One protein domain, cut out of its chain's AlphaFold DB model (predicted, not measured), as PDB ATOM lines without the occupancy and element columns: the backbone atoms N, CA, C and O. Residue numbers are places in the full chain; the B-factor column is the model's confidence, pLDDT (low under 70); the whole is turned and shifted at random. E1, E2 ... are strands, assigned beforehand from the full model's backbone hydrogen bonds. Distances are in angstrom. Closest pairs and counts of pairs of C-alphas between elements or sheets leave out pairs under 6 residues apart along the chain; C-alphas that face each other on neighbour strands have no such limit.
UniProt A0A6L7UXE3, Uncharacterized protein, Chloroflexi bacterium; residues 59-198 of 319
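Overview. This is residues 59 to 198 of the 319 residues of an uncharacterized protein of Chloroflexi bacterium (UniProt A0A6L7UXE3). A small body of two twisted sheets, E1 E5 E7 and E2 E11 E10 E6, partly face to face, continues at one end into a long arm, the hairpin of E3 and E4, which makes much of the length. The larger sheet is curled like part of a barrel, and a small hairpin of E8 and E9 packs near the arm's base, on E4. The printed part has 140 residues, with no named helix and eleven named strands, E1 to E11 in order; the class is all strand. The sheet in the order E2, E11, E10, E6 is mixed; the one in the order E1, E5, E7 is antiparallel. The whole is loose, with a radius of gyration of the C-alphas of 18.6 A, and elongated, spanning 63 by 35 by 21 A.

Along the chain. E1 is residues 61 to 65, its first C-alpha at (-19.228, 41.079, 14.655), and E2 is residues 69 to 73. E3, residues 76 to 85, is 27.3 A long and E4, residues 91 to 102, is 29.6 A; C-alpha 91 is at (-45.530, 41.832, -35.341). E5 is residues 106 to 114, 26.1 A; E6 is 121 to 124; E7 is 139 to 145, 19.6 A. E8 is residues 155 to 158 and E9 161 to 164. E10, residues 173 to 182, is 29.7 A, and E11, residues 188 to 198, is 32.2 A, ending at (-39.653, 60.425, 3.267).

Arrangement. In the strongly twisted four-stranded sheet, E10 and E11 are an antiparallel hairpin, with N 177 and O 193 2.8 A apart. E6 is antiparallel to E10, with N 123 and O 180 at 2.8 A. E2 is parallel to E11, with N 70 and O 196 at 2.9 A. In the other sheet E5 is antiparallel to E1, with N 63 and O 112 at 2.8 A, and to E7, with N 109 and O 142 at 2.8 A. The closest C-alphas of E1 and E11, those of Thr 61 and Ala 189, are 5.6 A apart. E6 and E7 are near each other. E2 runs on into E3 at 52 degrees. E3 and E4 are a hairpin, with N 80 and O 97 at 2.9 A. E8 and E9 are a hairpin, with N 161 and O 158 at 3.2 A. The closest C-alphas of E4 and E9, those of Trp 101 and Tyr 164, are 5.0 A apart.

Size, cuts and confidence. The C-alphas farthest apart, those of Asp 59 and Glu 88, are 63.9 A apart. The printed part has no cut. The link from E6 to E7, residues 125 to 138, is long; residues 135 to 136 pair with residues 121 to 122 of E6. The mean pLDDT of the printed part is 73.2, and 55 residues are under 70, among them 94 to 104 and 148 to 171.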
ATOM      1  N   ASP A  59     -15.396  36.577  18.493       87.94
ATOM      2  CA  ASP A  59     -16.747  36.488  17.966       87.94
ATOM      3  C   ASP A  59     -16.871  37.446  16.781       87.94
ATOM      4  O   ASP A  59     -16.545  38.634  16.878       87.94
ATOM      5  N   LEU A  60     -17.245  36.903  15.623       94.88
ATOM      6  CA  LEU A  60     -17.440  37.700  14.423       94.88
ATOM      7  C   LEU A  60     -18.560  38.706  14.697       94.88
ATOM      8  O   LEU A  60     -19.665  38.338  15.089       94.88
ATOM      9  N   THR A  61     -18.281  39.980  14.464       96.62
ATOM     10  CA  THR A  61     -19.228  41.079  14.655       96.62
ATOM     11  C   THR A  61     -19.307  41.922  13.394       96.62
ATOM     12  O   THR A  61     -18.327  42.075  12.664       96.62
ATOM     13  N   LEU A  62     -20.486  42.487  13.152       97.44
ATOM     14  CA  LEU A  62     -20.769  43.396  12.052       97.44
ATOM     15  C   LEU A  62     -21.427  44.649  12.621       97.44
ATOM     16  O   LEU A  62     -22.371  44.555  13.401       97.44
ATOM     17  N   THR A  63     -20.950  45.813  12.201       97.19
ATOM     18  CA  THR A  63     -21.564  47.109  12.494       97.19
ATOM     19  C   THR A  63     -22.011  47.748  11.188       97.19
ATOM     20  O   THR A  63     -21.272  47.729  10.204       97.19
ATOM     21  N   LEU A  64     -23.214  48.327  11.188       96.00
ATOM     22  CA  LEU A  64     -23.756  49.110  10.079       96.00
ATOM     23  C   LEU A  64     -24.032  50.539  10.527       96.00
ATOM     24  O   LEU A  64     -24.498  50.774  11.642       96.00
ATOM     25  N   SER A  65     -23.800  51.489   9.629       92.94
ATOM     26  CA  SER A  65     -24.221  52.878   9.807       92.94
ATOM     27  C   SER A  65     -24.746  53.460   8.500       92.94
ATOM     28  O   SER A  65     -24.191  53.202   7.428       92.94
ATOM     29  N   ALA A  66     -25.813  54.244   8.594       89.44
ATOM     30  CA  ALA A  66     -26.434  54.951   7.483       89.44
ATOM     31  C   ALA A  66     -27.060  56.266   7.995       89.44
ATOM     32  O   ALA A  66     -27.143  56.472   9.206       89.44
ATOM     33  N   PRO A  67     -27.474  57.186   7.108       85.31
ATOM     34  CA  PRO A  67     -28.374  58.275   7.479       85.31
ATOM     35  C   PRO A  67     -29.719  57.749   8.001       85.31
ATOM     36  O   PRO A  67     -30.275  56.819   7.427       85.31
ATOM     37  N   GLU A  68     -30.275  58.390   9.033       84.00
ATOM     38  CA  GLU A  68     -31.572  58.013   9.629       84.00
ATOM     39  C   GLU A  68     -32.769  58.318   8.713       84.00
ATOM     40  O   GLU A  68     -33.844  57.744   8.877       84.00
ATOM     41  N   ILE A  69     -32.597  59.222   7.744       78.69
ATOM     42  CA  ILE A  69     -33.642  59.648   6.810       78.69
ATOM     43  C   ILE A  69     -33.187  59.370   5.377       78.69
ATOM     44  O   ILE A  69     -32.081  59.737   4.977       78.69
ATOM     45  N   CYS A  70     -34.075  58.752   4.601       81.50
ATOM     46  CA  CYS A  70     -33.916  58.487   3.178       81.50
ATOM     47  C   CYS A  70     -34.933  59.331   2.407       81.50
ATOM     48  O   CYS A  70     -36.115  58.993   2.346       81.50
ATOM     49  N   GLU A  71     -34.495  60.459   1.859       79.81
ATOM     50  CA  GLU A  71     -35.373  61.342   1.092       79.81
ATOM     51  C   GLU A  71     -35.391  60.920  -0.365       79.81
ATOM     52  O   GLU A  71     -34.351  60.865  -1.015       79.81
ATOM     53  N   THR A  72     -36.577  60.633  -0.881       76.81
ATOM     54  CA  THR A  72     -36.763  60.178  -2.257       76.81
ATOM     55  C   THR A  72     -37.972  60.863  -2.861       76.81
ATOM     56  O   THR A  72     -38.910  61.193  -2.147       76.81
ATOM     57  N   GLU A  73     -37.994  61.084  -4.168       72.25
ATOM     58  CA  GLU A  73     -39.245  61.481  -4.813       72.25
ATOM     59  C   GLU A  73     -40.118  60.243  -5.032       72.25
ATOM     60  O   GLU A  73     -39.626  59.107  -5.081       72.25
ATOM     61  N   ARG A  74     -41.429  60.459  -5.196       65.50
ATOM     62  CA  ARG A  74     -42.307  59.412  -5.718       65.50
ATOM     63  C   ARG A  74     -41.850  59.135  -7.145       65.50
ATOM     64  O   ARG A  74     -41.994  59.997  -8.010       65.50
ATOM     65  N   GLY A  75     -41.240  57.980  -7.386       56.34
ATOM     66  CA  GLY A  75     -40.724  57.711  -8.721       56.34
ATOM     67  C   GLY A  75     -41.844  57.465  -9.731       56.34
ATOM     68  O   GLY A  75     -42.988  57.160  -9.391       56.34
ATOM     69  N   TRP A  76     -41.505  57.675 -10.998       50.00
ATOM     70  CA  TRP A  76     -42.441  57.588 -12.114       50.00
ATOM     71  C   TRP A  76     -42.154  56.311 -12.903       50.00
ATOM     72  O   TRP A  76     -41.031  56.091 -13.365       50.00
ATOM     73  N   GLY A  77     -43.176  55.471 -13.059       50.22
ATOM     74  CA  GLY A  77     -43.134  54.284 -13.908       50.22
ATOM     75  C   GLY A  77     -43.930  54.490 -15.195       50.22
ATOM     76  O   GLY A  77     -44.969  55.148 -15.195       50.22
ATOM     77  N   PHE A  78     -43.471  53.885 -16.290       46.62
ATOM     78  CA  PHE A  78     -44.298  53.660 -17.472       46.62
ATOM     79  C   PHE A  78     -44.521  52.159 -17.629       46.62
ATOM     80  O   PHE A  78     -43.573  51.389 -17.801       46.62
ATOM     81  N   ALA A  79     -45.786  51.752 -17.598       44.34
ATOM     82  CA  ALA A  79     -46.206  50.444 -18.064       44.34
ATOM     83  C   ALA A  79     -46.766  50.602 -19.481       44.34
ATOM     84  O   ALA A  79     -47.686  51.389 -19.706       44.34
ATOM     85  N   GLY A  80     -46.214  49.858 -20.434       43.34
ATOM     86  CA  GLY A  80     -46.738  49.796 -21.792       43.34
ATOM     87  C   GLY A  80     -46.474  48.451 -22.442       43.34
ATOM     88  O   GLY A  80     -45.806  47.586 -21.886       43.34
ATOM     89  N   GLU A  81     -46.991  48.268 -23.646       54.38
ATOM     90  CA  GLU A  81     -46.716  47.085 -24.452       54.38
ATOM     91  C   GLU A  81     -45.680  47.439 -25.518       54.38
ATOM     92  O   GLU A  81     -45.857  48.388 -26.280       54.38
ATOM     93  N   ALA A  82     -44.586  46.683 -25.581       51.34
ATOM     94  CA  ALA A  82     -43.662  46.730 -26.704       51.34
ATOM     95  C   ALA A  82     -44.075  45.670 -27.719       51.34
ATOM     96  O   ALA A  82     -44.256  44.500 -27.370       51.34
ATOM     97  N   TRP A  83     -44.190  46.063 -28.981       74.62
ATOM     98  CA  TRP A  83     -44.392  45.117 -30.071       74.62
ATOM     99  C   TRP A  83     -43.073  44.392 -30.345       74.62
ATOM    100  O   TRP A  83     -42.001  44.999 -30.374       74.62
ATOM    101  N   VAL A  84     -43.151  43.072 -30.460       59.59
ATOM    102  CA  VAL A  84     -42.037  42.205 -30.836       59.59
ATOM    103  C   VAL A  84     -42.183  41.932 -32.321       59.59
ATOM    104  O   VAL A  84     -43.237  41.465 -32.752       59.59
ATOM    105  N   TYR A  85     -41.133  42.232 -33.077       78.69
ATOM    106  CA  TYR A  85     -41.097  42.053 -34.523       78.69
ATOM    107  C   TYR A  85     -40.177  40.884 -34.889       78.69
ATOM    108  O   TYR A  85     -39.213  40.626 -34.161       78.69
ATOM    109  N   ASP A  86     -40.475  40.172 -35.972       77.38
ATOM    110  CA  ASP A  86     -39.529  39.240 -36.598       77.38
ATOM    111  C   ASP A  86     -38.524  39.962 -37.515       77.38
ATOM    112  O   ASP A  86     -38.490  41.196 -37.592       77.38
ATOM    113  N   ASP A  87     -37.663  39.187 -38.179       68.81
ATOM    114  CA  ASP A  87     -36.594  39.695 -39.047       68.81
ATOM    115  C   ASP A  87     -37.148  40.339 -40.335       68.81
ATOM    116  O   ASP A  87     -36.466  41.126 -40.996       68.81
ATOM    117  N   GLU A  88     -38.398  40.032 -40.676       87.69
ATOM    118  CA  GLU A  88     -39.159  40.603 -41.780       87.69
ATOM    119  C   GLU A  88     -39.921  41.882 -41.380       87.69
ATOM    120  O   GLU A  88     -40.423  42.599 -42.249       87.69
ATOM    121  N   GLY A  89     -39.948  42.213 -40.084       62.78
ATOM    122  CA  GLY A  89     -40.615  43.391 -39.536       62.78
ATOM    123  C   GLY A  89     -42.099  43.188 -39.223       62.78
ATOM    124  O   GLY A  89     -42.801  44.172 -38.977       62.78
ATOM    125  N   GLU A  90     -42.590  41.948 -39.208       83.25
ATOM    126  CA  GLU A  90     -43.963  41.603 -38.838       83.25
ATOM    127  C   GLU A  90     -44.110  41.487 -37.318       83.25
ATOM    128  O   GLU A  90     -43.221  41.003 -36.617       83.25
ATOM    129  N   ILE A  91     -45.256  41.919 -36.782       77.06
ATOM    130  CA  ILE A  91     -45.530  41.832 -35.341       77.06
ATOM    131  C   ILE A  91     -45.832  40.375 -34.978       77.06
ATOM    132  O   ILE A  91     -46.899  39.851 -35.289       77.06
ATOM    133  N   ILE A  92     -44.918  39.741 -34.247       85.94
ATOM    134  CA  ILE A  92     -45.052  38.355 -33.772       85.94
ATOM    135  C   ILE A  92     -45.548  38.253 -32.329       85.94
ATOM    136  O   ILE A  92     -45.814  37.160 -31.827       85.94
ATOM    137  N   GLY A  93     -45.695  39.386 -31.647       75.25
ATOM    138  CA  GLY A  93     -46.322  39.434 -30.338       75.25
ATOM    139  C   GLY A  93     -46.224  40.797 -29.682       75.25
ATOM    140  O   GLY A  93     -45.607  41.730 -30.195       75.25
ATOM    141  N   THR A  94     -46.815  40.893 -28.503       66.75
ATOM    142  CA  THR A  94     -46.578  41.991 -27.575       66.75
ATOM    143  C   THR A  94     -45.842  41.441 -26.362       66.75
ATOM    144  O   THR A  94     -46.064  40.308 -25.930       66.75
ATOM    145  N   ARG A  95     -44.921  42.230 -25.815       50.41
ATOM    146  CA  ARG A  95     -44.367  41.998 -24.483       50.41
ATOM    147  C   ARG A  95     -44.721  43.190 -23.619       50.41
ATOM    148  O   ARG A  95     -44.563  44.332 -24.050       50.41
ATOM    149  N   SER A  96     -45.177  42.931 -22.402       40.00
ATOM    150  CA  SER A  96     -45.296  44.001 -21.420       40.00
ATOM    151  C   SER A  96     -43.897  44.547 -21.135       40.00
ATOM    152  O   SER A  96     -42.981  43.785 -20.815       40.00
ATOM    153  N   ILE A  97     -43.724  45.852 -21.316       41.06
ATOM    154  CA  ILE A  97     -42.574  46.602 -20.834       41.06
ATOM    155  C   ILE A  97     -43.041  47.473 -19.678       41.06
ATOM    156  O   ILE A  97     -43.680  48.509 -19.846       41.06
ATOM    157  N   THR A  98     -42.676  47.057 -18.478       38.50
ATOM    158  CA  THR A  98     -42.713  47.942 -17.324       38.50
ATOM    159  C   THR A  98     -41.321  48.528 -17.190       38.50
ATOM    160  O   THR A  98     -40.392  47.814 -16.819       38.50
ATOM    161  N   LYS A  99     -41.159  49.806 -17.533       42.34
ATOM    162  CA  LYS A  99     -39.958  50.574 -17.198       42.34
ATOM    163  C   LYS A  99     -40.240  51.368 -15.930       42.34
ATOM    164  O   LYS A  99     -41.278  52.020 -15.833       42.34
ATOM    165  N   GLY A 100     -39.296  51.401 -15.007       37.50
ATOM    166  CA  GLY A 100     -39.213  52.530 -14.086       37.50
ATOM    167  C   GLY A 100     -37.749  52.855 -13.810       37.50
ATOM    168  O   GLY A 100     -36.888  52.464 -14.593       37.50
ATOM    169  N   TRP A 101     -37.346  53.529 -12.742       56.94
ATOM    170  CA  TRP A 101     -37.976  54.588 -11.977       56.94
ATOM    171  C   TRP A 101     -36.918  55.676 -11.960       56.94
ATOM    172  O   TRP A 101     -35.851  55.484 -11.373       56.94
ATOM    173  N   ALA A 102     -37.167  56.793 -12.635       49.75
ATOM    174  CA  ALA A 102     -36.385  57.982 -12.346       49.75
ATOM    175  C   ALA A 102     -36.709  58.419 -10.902       49.75
ATOM    176  O   ALA A 102     -37.861  58.309 -10.474       49.75
ATOM    177  N   ASN A 103     -35.699  58.910 -10.177       56.41
ATOM    178  CA  ASN A 103     -35.819  59.649  -8.910       56.41
ATOM    179  C   ASN A 103     -35.992  58.837  -7.608       56.41
ATOM    180  O   ASN A 103     -36.318  59.426  -6.576       56.41
ATOM    181  N   VAL A 104     -35.711  57.524  -7.607       69.88
ATOM    182  CA  VAL A 104     -35.511  56.795  -6.339       69.88
ATOM    183  C   VAL A 104     -34.110  57.079  -5.816       69.88
ATOM    184  O   VAL A 104     -33.125  56.736  -6.470       69.88
ATOM    185  N   ALA A 105     -34.017  57.719  -4.656       74.31
ATOM    186  CA  ALA A 105     -32.726  58.034  -4.061       74.31
ATOM    187  C   ALA A 105     -32.032  56.783  -3.493       74.31
ATOM    188  O   ALA A 105     -32.669  55.797  -3.116       74.31
ATOM    189  N   GLU A 106     -30.705  56.850  -3.421       79.50
ATOM    190  CA  GLU A 106     -29.851  55.893  -2.718       79.50
ATOM    191  C   GLU A 106     -29.185  56.614  -1.539       79.50
ATOM    192  O   GLU A 106     -28.747  57.760  -1.681       79.50
ATOM    193  N   ILE A 107     -29.040  55.935  -0.402       80.44
ATOM    194  CA  ILE A 107     -28.228  56.411   0.723       80.44
ATOM    195  C   ILE A 107     -26.962  55.566   0.889       80.44
ATOM    196  O   ILE A 107     -26.967  54.367   0.594       80.44
ATOM    197  N   PRO A 108     -25.861  56.166   1.371       86.50
ATOM    198  CA  PRO A 108     -24.651  55.422   1.672       86.50
ATOM    199  C   PRO A 108     -24.816  54.624   2.971       86.50
ATOM    200  O   PRO A 108     -25.126  55.184   4.020       86.50
ATOM    201  N   VAL A 109     -24.516  53.331   2.912       89.69
ATOM    202  CA  VAL A 109     -24.423  52.426   4.062       89.69
ATOM    203  C   VAL A 109     -22.975  52.015   4.237       89.69
ATOM    204  O   VAL A 109     -22.364  51.459   3.324       89.69
ATOM    205  N   ARG A 110     -22.413  52.295   5.410       94.25
ATOM    206  CA  ARG A 110     -21.055  51.888   5.776       94.25
ATOM    207  C   ARG A 110     -21.110  50.651   6.650       94.25
ATOM    208  O   ARG A 110     -21.979  50.552   7.518       94.25
ATOM    209  N   TRP A 111     -20.159  49.747   6.445       96.06
ATOM    210  CA  TRP A 111     -19.998  48.567   7.284       96.06
ATOM    211  C   TRP A 111     -18.584  48.460   7.832       96.06
ATOM    212  O   TRP A 111     -17.624  48.866   7.174       96.06
ATOM    213  N   GLU A 112     -18.483  47.858   9.014       97.44
ATOM    214  CA  GLU A 112     -17.232  47.451   9.646       97.44
ATOM    215  C   GLU A 112     -17.419  46.082  10.308       97.44
ATOM    216  O   GLU A 112     -18.428  45.821  10.964       97.44
ATOM    217  N   VAL A 113     -16.442  45.203  10.119       96.69
ATOM    218  CA  VAL A 113     -16.396  43.836  10.633       96.69
ATOM    219  C   VAL A 113     -15.254  43.754  11.629       96.69
ATOM    220  O   VAL A 113     -14.141  44.197  11.336       96.69
ATOM    221  N   SER A 114     -15.501  43.156  12.790       95.44
ATOM    222  CA  SER A 114     -14.439  42.853  13.749       95.44
ATOM    223  C   SER A 114     -14.525  41.401  14.216       95.44
ATOM    224  O   SER A 114     -15.611  40.830  14.294       95.44
ATOM    225  N   GLY A 115     -13.371  40.785  14.469       93.69
ATOM    226  CA  GLY A 115     -13.273  39.351  14.740       93.69
ATOM    227  C   GLY A 115     -13.318  38.463  13.485       93.69
ATOM    228  O   GLY A 115     -13.165  38.936  12.355       93.69
ATOM    229  N   GLY A 116     -13.493  37.155  13.693       92.00
ATOM    230  CA  GLY A 116     -13.462  36.128  12.640       92.00
ATOM    231  C   GLY A 116     -12.148  36.030  11.849       92.00
ATOM    232  O   GLY A 116     -11.125  36.616  12.206       92.00
ATOM    233  N   THR A 117     -12.175  35.267  10.752       93.06
ATOM    234  CA  THR A 117     -11.023  35.092   9.849       93.06
ATOM    235  C   THR A 117     -11.378  35.488   8.418       93.06
ATOM    236  O   THR A 117     -12.185  34.826   7.768       93.06
ATOM    237  N   GLY A 118     -10.730  36.533   7.898       89.94
ATOM    238  CA  GLY A 118     -10.904  36.965   6.508       89.94
ATOM    239  C   GLY A 118     -10.459  35.913   5.469       89.94
ATOM    240  O   GLY A 118      -9.671  35.026   5.802       89.94
ATOM    241  N   PRO A 119     -10.896  36.015   4.198       92.81
ATOM    242  CA  PRO A 119     -11.737  37.071   3.619       92.81
ATOM    243  C   PRO A 119     -13.172  37.097   4.163       92.81
ATOM    244  O   PRO A 119     -13.656  36.108   4.704       92.81
ATOM    245  N   TYR A 120     -13.826  38.250   4.013       93.81
ATOM    246  CA  TYR A 120     -15.206  38.480   4.434       93.81
ATOM    247  C   TYR A 120     -16.083  38.752   3.217       93.81
ATOM    248  O   TYR A 120     -15.697  39.547   2.355       93.81
ATOM    249  N   THR A 121     -17.262  38.142   3.191       93.81
ATOM    250  CA  THR A 121     -18.313  38.371   2.197       93.81
ATOM    251  C   THR A 121     -19.528  38.964   2.901       93.81
ATOM    252  O   THR A 121     -20.088  38.331   3.789       93.81
ATOM    253  N   LEU A 122     -19.951  40.163   2.515       92.50
ATOM    254  CA  LEU A 122     -21.119  40.858   3.051       92.50
ATOM    255  C   LEU A 122     -22.259  40.836   2.031       92.50
ATOM    256  O   LEU A 122     -22.066  41.212   0.885       92.50
ATOM    257  N   VAL A 123     -23.464  40.488   2.457       91.00
ATOM    258  CA  VAL A 123     -24.695  40.610   1.668       91.00
ATOM    259  C   VAL A 123     -25.601  41.614   2.368       91.00
ATOM    260  O   VAL A 123     -25.871  41.459   3.556       91.00
ATOM    261  N   ILE A 124     -26.060  42.639   1.651       87.81
ATOM    262  CA  ILE A 124     -27.104  43.554   2.133       87.81
ATOM    263  C   ILE A 124     -28.426  43.072   1.547       87.81
ATOM    264  O   ILE A 124     -28.542  42.893   0.333       87.81
ATOM    265  N   ASP A 125     -29.403  42.833   2.415       81.38
ATOM    266  CA  ASP A 125     -30.669  42.224   2.042       81.38
ATOM    267  C   ASP A 125     -31.339  43.019   0.923       81.38
ATOM    268  O   ASP A 125     -31.653  44.202   1.054       81.38
ATOM    269  N   ASN A 126     -31.601  42.307  -0.173       68.50
ATOM    270  CA  ASN A 126     -32.319  42.784  -1.346       68.50
ATOM    271  C   ASN A 126     -31.680  43.958  -2.115       68.50
ATOM    272  O   ASN A 126     -32.338  44.573  -2.954       68.50
ATOM    273  N   GLU A 127     -30.396  44.223  -1.899       69.88
ATOM    274  CA  GLU A 127     -29.607  45.136  -2.722       69.88
ATOM    275  C   GLU A 127     -28.754  44.310  -3.694       69.88
ATOM    276  O   GLU A 127     -27.870  43.553  -3.291       69.88
ATOM    277  N   LYS A 128     -29.025  44.410  -5.002       56.88
ATOM    278  CA  LYS A 128     -28.265  43.696  -6.043       56.88
ATOM    279  C   LYS A 128     -27.484  44.683  -6.897       56.88
ATOM    280  O   LYS A 128     -28.005  45.208  -7.870       56.88
ATOM    281  N   ARG A 129     -26.206  44.885  -6.578       53.59
ATOM    282  CA  ARG A 129     -25.335  45.762  -7.372       53.59
ATOM    283  C   ARG A 129     -24.752  45.079  -8.618       53.59
ATOM    284  O   ARG A 129     -24.471  45.758  -9.596       53.59
ATOM    285  N   ASP A 130     -24.570  43.758  -8.590       44.88
ATOM    286  CA  ASP A 130     -23.730  43.051  -9.568       44.88
ATOM    287  C   ASP A 130     -24.108  41.571  -9.778       44.88
ATOM    288  O   ASP A 130     -23.251  40.703  -9.893       44.88
ATOM    289  N   GLY A 131     -25.396  41.225  -9.798       42.22
ATOM    290  CA  GLY A 131     -25.853  39.851 -10.081       42.22
ATOM    291  C   GLY A 131     -25.530  38.796  -9.005       42.22
ATOM    292  O   GLY A 131     -26.274  37.818  -8.906       42.22
ATOM    293  N   VAL A 132     -24.511  39.016  -8.166       50.34
ATOM    294  CA  VAL A 132     -24.119  38.195  -7.010       50.34
ATOM    295  C   VAL A 132     -24.612  38.828  -5.705       50.34
ATOM    296  O   VAL A 132     -25.017  38.096  -4.807       50.34
ATOM    297  N   GLY A 133     -24.687  40.166  -5.628       63.91
ATOM    298  CA  GLY A 133     -25.280  40.872  -4.484       63.91
ATOM    299  C   GLY A 133     -24.416  40.815  -3.224       63.91
ATOM    300  O   GLY A 133     -24.952  40.797  -2.117       63.91
ATOM    301  N   ALA A 134     -23.092  40.746  -3.387       77.75
ATOM    302  CA  ALA A 134     -22.152  40.604  -2.285       77.75
ATOM    303  C   ALA A 134     -20.999  41.614  -2.374       77.75
ATOM    304  O   ALA A 134     -20.490  41.907  -3.450       77.75
ATOM    305  N   TYR A 135     -20.576  42.124  -1.222       85.06
ATOM    306  CA  TYR A 135     -19.423  42.998  -1.033       85.06
ATOM    307  C   TYR A 135     -18.294  42.221  -0.353       85.06
ATOM    308  O   TYR A 135     -18.547  41.289   0.408       85.06
ATOM    309  N   GLU A 136     -17.045  42.616  -0.588       89.88
ATOM    310  CA  GLU A 136     -15.879  41.966   0.016       89.88
ATOM    311  C   GLU A 136     -15.133  42.906   0.966       89.88
ATOM    312  O   GLU A 136     -15.035  44.112   0.732       89.88
ATOM    313  N   GLY A 137     -14.551  42.325   2.015       91.62
ATOM    314  CA  GLY A 137     -13.640  43.013   2.927       91.62
ATOM    315  C   GLY A 137     -14.242  43.376   4.283       91.62
ATOM    316  O   GLY A 137     -15.453  43.361   4.494       91.62
ATOM    317  N   ALA A 138     -13.353  43.696   5.227       94.38
ATOM    318  CA  ALA A 138     -13.714  43.982   6.615       94.38
ATOM    319  C   ALA A 138     -14.413  45.339   6.802       94.38
ATOM    320  O   ALA A 138     -15.002  45.576   7.845       94.38
ATOM    321  N   ALA A 139     -14.343  46.241   5.824       95.31
ATOM    322  CA  ALA A 139     -15.032  47.523   5.863       95.31
ATOM    323  C   ALA A 139     -15.309  48.030   4.446       95.31
ATOM    324  O   ALA A 139     -14.599  47.666   3.505       95.31
ATOM    325  N   GLY A 140     -16.301  48.907   4.302       92.06
ATOM    326  CA  GLY A 140     -16.595  49.544   3.022       92.06
ATOM    327  C   GLY A 140     -17.861  50.389   3.025       92.06
ATOM    328  O   GLY A 140     -18.389  50.768   4.071       92.06
ATOM    329  N   THR A 141     -18.313  50.765   1.829       87.56
ATOM    330  CA  THR A 141     -19.537  51.553   1.639       87.56
ATOM    331  C   THR A 141     -20.330  51.047   0.440       87.56
ATOM    332  O   THR A 141     -19.771  50.781  -0.626       87.56
ATOM    333  N   ALA A 142     -21.639  50.922   0.629       84.38
ATOM    334  CA  ALA A 142     -22.613  50.505  -0.366       84.38
ATOM    335  C   ALA A 142     -23.654  51.606  -0.558       84.38
ATOM    336  O   ALA A 142     -23.957  52.342   0.377       84.38
ATOM    337  N   SER A 143     -24.213  51.699  -1.760       81.25
ATOM    338  CA  SER A 143     -25.452  52.440  -1.980       81.25
ATOM    339  C   SER A 143     -26.628  51.510  -1.710       81.25
ATOM    340  O   SER A 143     -26.619  50.387  -2.208       81.25
ATOM    341  N   VAL A 144     -27.620  51.979  -0.958       80.38
ATOM    342  CA  VAL A 144     -28.860  51.249  -0.667       80.38
ATOM    343  C   VAL A 144     -30.044  52.117  -1.065       80.38
ATOM    344  O   VAL A 144     -30.077  53.302  -0.732       80.38
ATOM    345  N   SER A 145     -31.003  51.549  -1.793       79.94
ATOM    346  CA  SER A 145     -32.172  52.277  -2.293       79.94
ATOM    347  C   SER A 145     -33.062  52.767  -1.146       79.94
ATOM    348  O   SER A 145     -33.174  52.100  -0.119       79.94
ATOM    349  N   CYS A 146     -33.780  53.876  -1.315       78.56
ATOM    350  CA  CYS A 146     -34.844  54.269  -0.386       78.56
ATOM    351  C   CYS A 146     -36.123  53.426  -0.523       78.56
ATOM    352  O   CYS A 146     -36.995  53.524   0.331       78.56
ATOM    353  N   ALA A 147     -36.270  52.585  -1.553       73.25
ATOM    354  CA  ALA A 147     -37.498  51.812  -1.745       73.25
ATOM    355  C   ALA A 147     -37.744  50.825  -0.572       73.25
ATOM    356  O   ALA A 147     -36.836  50.050  -0.238       73.25
ATOM    357  N   PRO A 148     -38.942  50.809   0.048       62.03
ATOM    358  CA  PRO A 148     -39.246  49.957   1.204       62.03
ATOM    359  C   PRO A 148     -39.376  48.474   0.834       62.03
ATOM    360  O   PRO A 148     -38.971  47.614   1.611       62.03
ATOM    361  N   ASN A 149     -39.874  48.169  -0.373       59.00
ATOM    362  CA  ASN A 149     -40.086  46.805  -0.858       59.00
ATOM    363  C   ASN A 149     -39.182  46.481  -2.062       59.00
ATOM    364  O   ASN A 149     -39.445  46.913  -3.184       59.00
ATOM    365  N   PRO A 150     -38.132  45.675  -1.862       48.59
ATOM    366  CA  PRO A 150     -37.091  45.467  -2.865       48.59
ATOM    367  C   PRO A 150     -37.340  44.265  -3.799       48.59
ATOM    368  O   PRO A 150     -36.651  44.102  -4.802       48.59
ATOM    369  N   GLY A 151     -38.372  43.448  -3.540       43.25
ATOM    370  CA  GLY A 151     -38.763  42.318  -4.400       43.25
ATOM    371  C   GLY A 151     -39.264  42.709  -5.801       43.25
ATOM    372  O   GLY A 151     -39.469  41.836  -6.640       43.25
ATOM    373  N   ALA A 152     -39.447  44.006  -6.059       41.56
ATOM    374  CA  ALA A 152     -39.835  44.545  -7.357       41.56
ATOM    375  C   ALA A 152     -38.650  45.123  -8.157       41.56
ATOM    376  O   ALA A 152     -38.862  45.556  -9.285       41.56
ATOM    377  N   VAL A 153     -37.426  45.090  -7.606       43.38
ATOM    378  CA  VAL A 153     -36.231  45.728  -8.177       43.38
ATOM    379  C   VAL A 153     -35.438  44.756  -9.043       43.38
ATOM    380  O   VAL A 153     -34.615  43.976  -8.566       43.38
ATOM    381  N   SER A 154     -35.680  44.803 -10.353       44.59
ATOM    382  CA  SER A 154     -34.736  44.288 -11.347       44.59
ATOM    383  C   SER A 154     -33.833  45.413 -11.838       44.59
ATOM    384  O   SER A 154     -34.274  46.548 -11.975       44.59
ATOM    385  N   TYR A 155     -32.576  45.074 -12.111       49.56
ATOM    386  CA  TYR A 155     -31.584  45.972 -12.688       49.56
ATOM    387  C   TYR A 155     -31.400  45.574 -14.153       49.56
ATOM    388  O   TYR A 155     -30.932  44.468 -14.428       49.56
ATOM    389  N   GLU A 156     -31.776  46.445 -15.089       47.03
ATOM    390  CA  GLU A 156     -31.323  46.337 -16.478       47.03
ATOM    391  C   GLU A 156     -30.233  47.379 -16.717       47.03
ATOM    392  O   GLU A 156     -30.479  48.584 -16.713       47.03
ATOM    393  N   ASP A 157     -29.008  46.893 -16.907       44.25
ATOM    394  CA  ASP A 157     -27.847  47.711 -17.240       44.25
ATOM    395  C   ASP A 157     -27.849  47.948 -18.761       44.25
ATOM    396  O   ASP A 157     -27.232  47.215 -19.536       44.25
ATOM    397  N   TYR A 158     -28.642  48.922 -19.211       41.06
ATOM    398  CA  TYR A 158     -28.610  49.410 -20.593       41.06
ATOM    399  C   TYR A 158     -27.767  50.692 -20.628       41.06
ATOM    400  O   TYR A 158     -28.095  51.678 -19.968       41.06
ATOM    401  N   ASP A 159     -26.669  50.674 -21.390       41.78
ATOM    402  CA  ASP A 159     -25.772  51.821 -21.609       41.78
ATOM    403  C   ASP A 159     -25.214  52.488 -20.332       41.78
ATOM    404  O   ASP A 159     -25.092  53.710 -20.277       41.78
ATOM    405  N   GLN A 160     -24.849  51.715 -19.299       43.25
ATOM    406  CA  GLN A 160     -24.292  52.223 -18.024       43.25
ATOM    407  C   GLN A 160     -25.254  53.108 -17.209       43.25
ATOM    408  O   GLN A 160     -24.835  53.774 -16.258       43.25
ATOM    409  N   HIS A 161     -26.540  53.132 -17.564       42.25
ATOM    410  CA  HIS A 161     -27.567  53.834 -16.807       42.25
ATOM    411  C   HIS A 161     -28.326  52.819 -15.953       42.25
ATOM    412  O   HIS A 161     -28.886  51.851 -16.465       42.25
ATOM    413  N   ARG A 162     -28.333  53.037 -14.634       46.91
ATOM    414  CA  ARG A 162     -29.069  52.197 -13.684       46.91
ATOM    415  C   ARG A 162     -30.550  52.558 -13.727       46.91
ATOM    416  O   ARG A 162     -30.912  53.683 -13.387       46.91
ATOM    417  N   TRP A 163     -31.388  51.596 -14.103       42.72
ATOM    418  CA  TRP A 163     -32.842  51.743 -14.090       42.72
ATOM    419  C   TRP A 163     -33.453  50.812 -13.050       42.72
ATOM    420  O   TRP A 163     -33.169  49.615 -13.012       42.72
ATOM    421  N   TYR A 164     -34.287  51.388 -12.196       43.56
ATOM    422  CA  TYR A 164     -35.033  50.685 -11.163       43.56
ATOM    423  C   TYR A 164     -36.282  50.055 -11.768       43.56
ATOM    424  O   TYR A 164     -37.001  50.708 -12.493       43.56
ATOM    425  N   HIS A 165     -36.635  48.819 -11.463       44.44
ATOM    426  CA  HIS A 165     -38.021  48.382 -11.648       44.44
ATOM    427  C   HIS A 165     -38.656  48.395 -10.255       44.44
ATOM    428  O   HIS A 165     -37.994  48.107  -9.273       44.44
ATOM    429  N   ALA A 166     -39.881  48.863 -10.114       39.34
ATOM    430  CA  ALA A 166     -40.624  48.838  -8.855       39.34
ATOM    431  C   ALA A 166     -42.111  49.030  -9.181       39.34
ATOM    432  O   ALA A 166     -42.463  49.419 -10.300       39.34
ATOM    433  N   ASN A 167     -42.986  48.704  -8.235       39.78
ATOM    434  CA  ASN A 167     -44.431  48.932  -8.314       39.78
ATOM    435  C   ASN A 167     -44.737  50.359  -7.793       39.78
ATOM    436  O   ASN A 167     -44.081  50.699  -6.812       39.78
ATOM    437  N   PRO A 168     -45.611  51.186  -8.438       41.62
ATOM    438  CA  PRO A 168     -45.811  52.663  -8.313       41.62
ATOM    439  C   PRO A 168     -45.964  53.300  -6.910       41.62
ATOM    440  O   PRO A 168     -46.197  54.502  -6.798       41.62
ATOM    441  N   GLU A 169     -45.779  52.532  -5.851       51.75
ATOM    442  CA  GLU A 169     -46.070  52.864  -4.466       51.75
ATOM    443  C   GLU A 169     -44.768  52.729  -3.664       51.75
ATOM    444  O   GLU A 169     -44.494  51.722  -3.012       51.75
ATOM    445  N   ILE A 170     -43.882  53.725  -3.801       59.38
ATOM    446  CA  ILE A 170     -42.922  53.982  -2.724       59.38
ATOM    447  C   ILE A 170     -43.729  54.695  -1.665       59.38
ATOM    448  O   ILE A 170     -44.012  55.883  -1.821       59.38
ATOM    449  N   ASP A 171     -44.081  53.947  -0.632       67.31
ATOM    450  CA  ASP A 171     -44.712  54.529   0.530       67.31
ATOM    451  C   ASP A 171     -43.628  55.094   1.449       67.31
ATOM    452  O   ASP A 171     -42.572  54.484   1.666       67.31
ATOM    453  N   SER A 172     -43.869  56.286   1.979       73.19
ATOM    454  CA  SER A 172     -43.074  56.789   3.104       73.19
ATOM    455  C   SER A 172     -43.237  55.869   4.318       73.19
ATOM    456  O   SER A 172     -44.304  55.294   4.537       73.19
ATOM    457  N   GLY A 173     -42.199  55.733   5.140       76.62
ATOM    458  CA  GLY A 173     -42.291  54.876   6.316       76.62
ATOM    459  C   GLY A 173     -40.973  54.279   6.788       76.62
ATOM    460  O   GLY A 173     -39.913  54.545   6.215       76.62
ATOM    461  N   PRO A 174     -41.022  53.472   7.860       82.81
ATOM    462  CA  PRO A 174     -39.841  52.811   8.386       82.81
ATOM    463  C   PRO A 174     -39.313  51.771   7.391       82.81
ATOM    464  O   PRO A 174     -40.068  50.995   6.805       82.81
ATOM    465  N   LYS A 175     -37.991  51.725   7.250       84.69
ATOM    466  CA  LYS A 175     -37.264  50.708   6.496       84.69
ATOM    467  C   LYS A 175     -36.111  50.193   7.348       84.69
ATOM    468  O   LYS A 175     -35.351  50.975   7.903       84.69
ATOM    469  N   THR A 176     -35.932  48.879   7.383       88.88
ATOM    470  CA  THR A 176     -34.770  48.254   8.024       88.88
ATOM    471  C   THR A 176     -33.779  47.813   6.957       88.88
ATOM    472  O   THR A 176     -34.092  46.984   6.103       88.88
ATOM    473  N   ILE A 177     -32.562  48.345   7.016       89.38
ATOM    474  CA  ILE A 177     -31.425  47.833   6.254       89.38
ATOM    475  C   ILE A 177     -30.836  46.689   7.058       89.38
ATOM    476  O   ILE A 177     -30.388  46.898   8.180       89.38
ATOM    477  N   ARG A 178     -30.809  45.487   6.492       92.12
ATOM    478  CA  ARG A 178     -30.208  44.314   7.125       92.12
ATOM    479  C   ARG A 178     -29.042  43.824   6.284       92.12
ATOM    480  O   ARG A 178     -29.151  43.759   5.065       92.12
ATOM    481  N   ALA A 179     -27.933  43.487   6.930       93.00
ATOM    482  CA  ALA A 179     -26.792  42.890   6.259       93.00
ATOM    483  C   ALA A 179     -26.265  41.684   7.031       93.00
ATOM    484  O   ALA A 179     -26.321  41.637   8.262       93.00
ATOM    485  N   THR A 180     -25.738  40.722   6.284       95.06
ATOM    486  CA  THR A 180     -25.116  39.503   6.795       95.06
ATOM    487  C   THR A 180     -23.686  39.442   6.287       95.06
ATOM    488  O   THR A 180     -23.466  39.531   5.083       95.06
ATOM    489  N   VAL A 181     -22.715  39.280   7.182       96.06
ATOM    490  CA  VAL A 181     -21.324  38.992   6.819       96.06
ATOM    491  C   VAL A 181     -21.014  37.525   7.083       96.06
ATOM    492  O   VAL A 181     -21.446  36.980   8.096       96.06
ATOM    493  N   THR A 182     -20.248  36.916   6.187       95.44
ATOM    494  CA  THR A 182     -19.709  35.560   6.291       95.44
ATOM    495  C   THR A 182     -18.190  35.627   6.208       95.44
ATOM    496  O   THR A 182     -17.653  36.295   5.323       95.44
ATOM    497  N   ASP A 183     -17.490  34.954   7.115       96.19
ATOM    498  CA  ASP A 183     -16.032  34.852   7.091       96.19
ATOM    499  C   ASP A 183     -15.547  33.610   6.313       96.19
ATOM    500  O   ASP A 183     -16.334  32.786   5.842       96.19
ATOM    501  N   SER A 184     -14.231  33.452   6.181       94.62
ATOM    502  CA  SER A 184     -13.609  32.346   5.437       94.62
ATOM    503  C   SER A 184     -13.854  30.952   6.025       94.62
ATOM    504  O   SER A 184     -13.712  29.950   5.320       94.62
ATOM    505  N   THR A 185     -14.216  30.879   7.305       93.94
ATOM    506  CA  THR A 185     -14.526  29.635   8.020       93.94
ATOM    507  C   THR A 185     -16.010  29.279   7.942       93.94
ATOM    508  O   THR A 185     -16.401  28.177   8.328       93.94
ATOM    509  N   GLY A 186     -16.827  30.187   7.398       92.56
ATOM    510  CA  GLY A 186     -18.278  30.071   7.320       92.56
ATOM    511  C   GLY A 186     -19.011  30.623   8.546       92.56
ATOM    512  O   GLY A 186     -20.227  30.449   8.633       92.56
ATOM    513  N   ALA A 187     -18.317  31.282   9.481       94.50
ATOM    514  CA  ALA A 187     -18.968  31.991  10.578       94.50
ATOM    515  C   ALA A 187     -19.744  33.191  10.025       94.50
ATOM    516  O   ALA A 187     -19.301  33.831   9.068       94.50
ATOM    517  N   THR A 188     -20.900  33.500  10.618       95.81
ATOM    518  CA  THR A 188     -21.765  34.592  10.150       95.81
ATOM    519  C   THR A 188     -22.127  35.557  11.267       95.81
ATOM    520  O   THR A 188     -22.278  35.152  12.417       95.81
ATOM    521  N   ALA A 189     -22.283  36.831  10.915       96.25
ATOM    522  CA  ALA A 189     -22.820  37.862  11.794       96.25
ATOM    523  C   ALA A 189     -23.829  38.726  11.034       96.25
ATOM    524  O   ALA A 189     -23.709  38.933   9.826       96.25
ATOM    525  N   VAL A 190     -24.833  39.227  11.748       95.62
ATOM    526  CA  VAL A 190     -25.925  40.024  11.183       95.62
ATOM    527  C   VAL A 190     -25.983  41.358  11.903       95.62
ATOM    528  O   VAL A 190     -25.848  41.415  13.122       95.62
ATOM    529  N   ALA A 191     -26.233  42.415  11.144       96.06
ATOM    530  CA  ALA A 191     -26.513  43.736  11.673       96.06
ATOM    531  C   ALA A 191     -27.710  44.344  10.944       96.06
ATOM    532  O   ALA A 191     -27.990  44.011   9.787       96.06
ATOM    533  N   SER A 192     -28.402  45.244  11.630       94.31
ATOM    534  CA  SER A 192     -29.504  46.011  11.071       94.31
ATOM    535  C   SER A 192     -29.379  47.486  11.422       94.31
ATOM    536  O   SER A 192     -28.803  47.843  12.450       94.31
ATOM    537  N   HIS A 193     -29.917  48.337  10.560       91.69
ATOM    538  CA  HIS A 193     -29.999  49.772  10.761       91.69
ATOM    539  C   HIS A 193     -31.359  50.259  10.266       91.69
ATOM    540  O   HIS A 193     -31.704  50.043   9.101       91.69
ATOM    541  N   ASP A 194     -32.132  50.880  11.151       89.88
ATOM    542  CA  ASP A 194     -33.451  51.405  10.814       89.88
ATOM    543  C   ASP A 194     -33.327  52.829  10.274       89.88
ATOM    544  O   ASP A 194     -32.591  53.653  10.811       89.88
ATOM    545  N   ILE A 195     -34.059  53.103   9.202       83.94
ATOM    546  CA  ILE A 195     -34.166  54.412   8.566       83.94
ATOM    547  C   ILE A 195     -35.641  54.744   8.354       83.94
ATOM    548  O   ILE A 195     -36.503  53.862   8.357       83.94
ATOM    549  N   TYR A 196     -35.936  56.012   8.103       83.38
ATOM    550  CA  TYR A 196     -37.263  56.462   7.714       83.38
ATOM    551  C   TYR A 196     -37.237  57.043   6.298       83.38
ATOM    552  O   TYR A 196     -36.462  57.949   5.989       83.38
ATOM    553  N   VAL A 197     -38.076  56.504   5.419       83.12
ATOM    554  CA  VAL A 197     -38.221  56.948   4.032       83.12
ATOM    555  C   VAL A 197     -39.221  58.095   3.986       83.12
ATOM    556  O   VAL A 197     -40.348  57.955   4.458       83.12
ATOM    557  N   VAL A 198     -38.816  59.227   3.413       79.62
ATOM    558  CA  VAL A 198     -39.653  60.425   3.267       79.62
ATOM    559  C   VAL A 198     -39.814  60.765   1.793       79.62
ATOM    560  O   VAL A 198     -38.827  60.842   1.057       79.62
TER     561      VAL A 198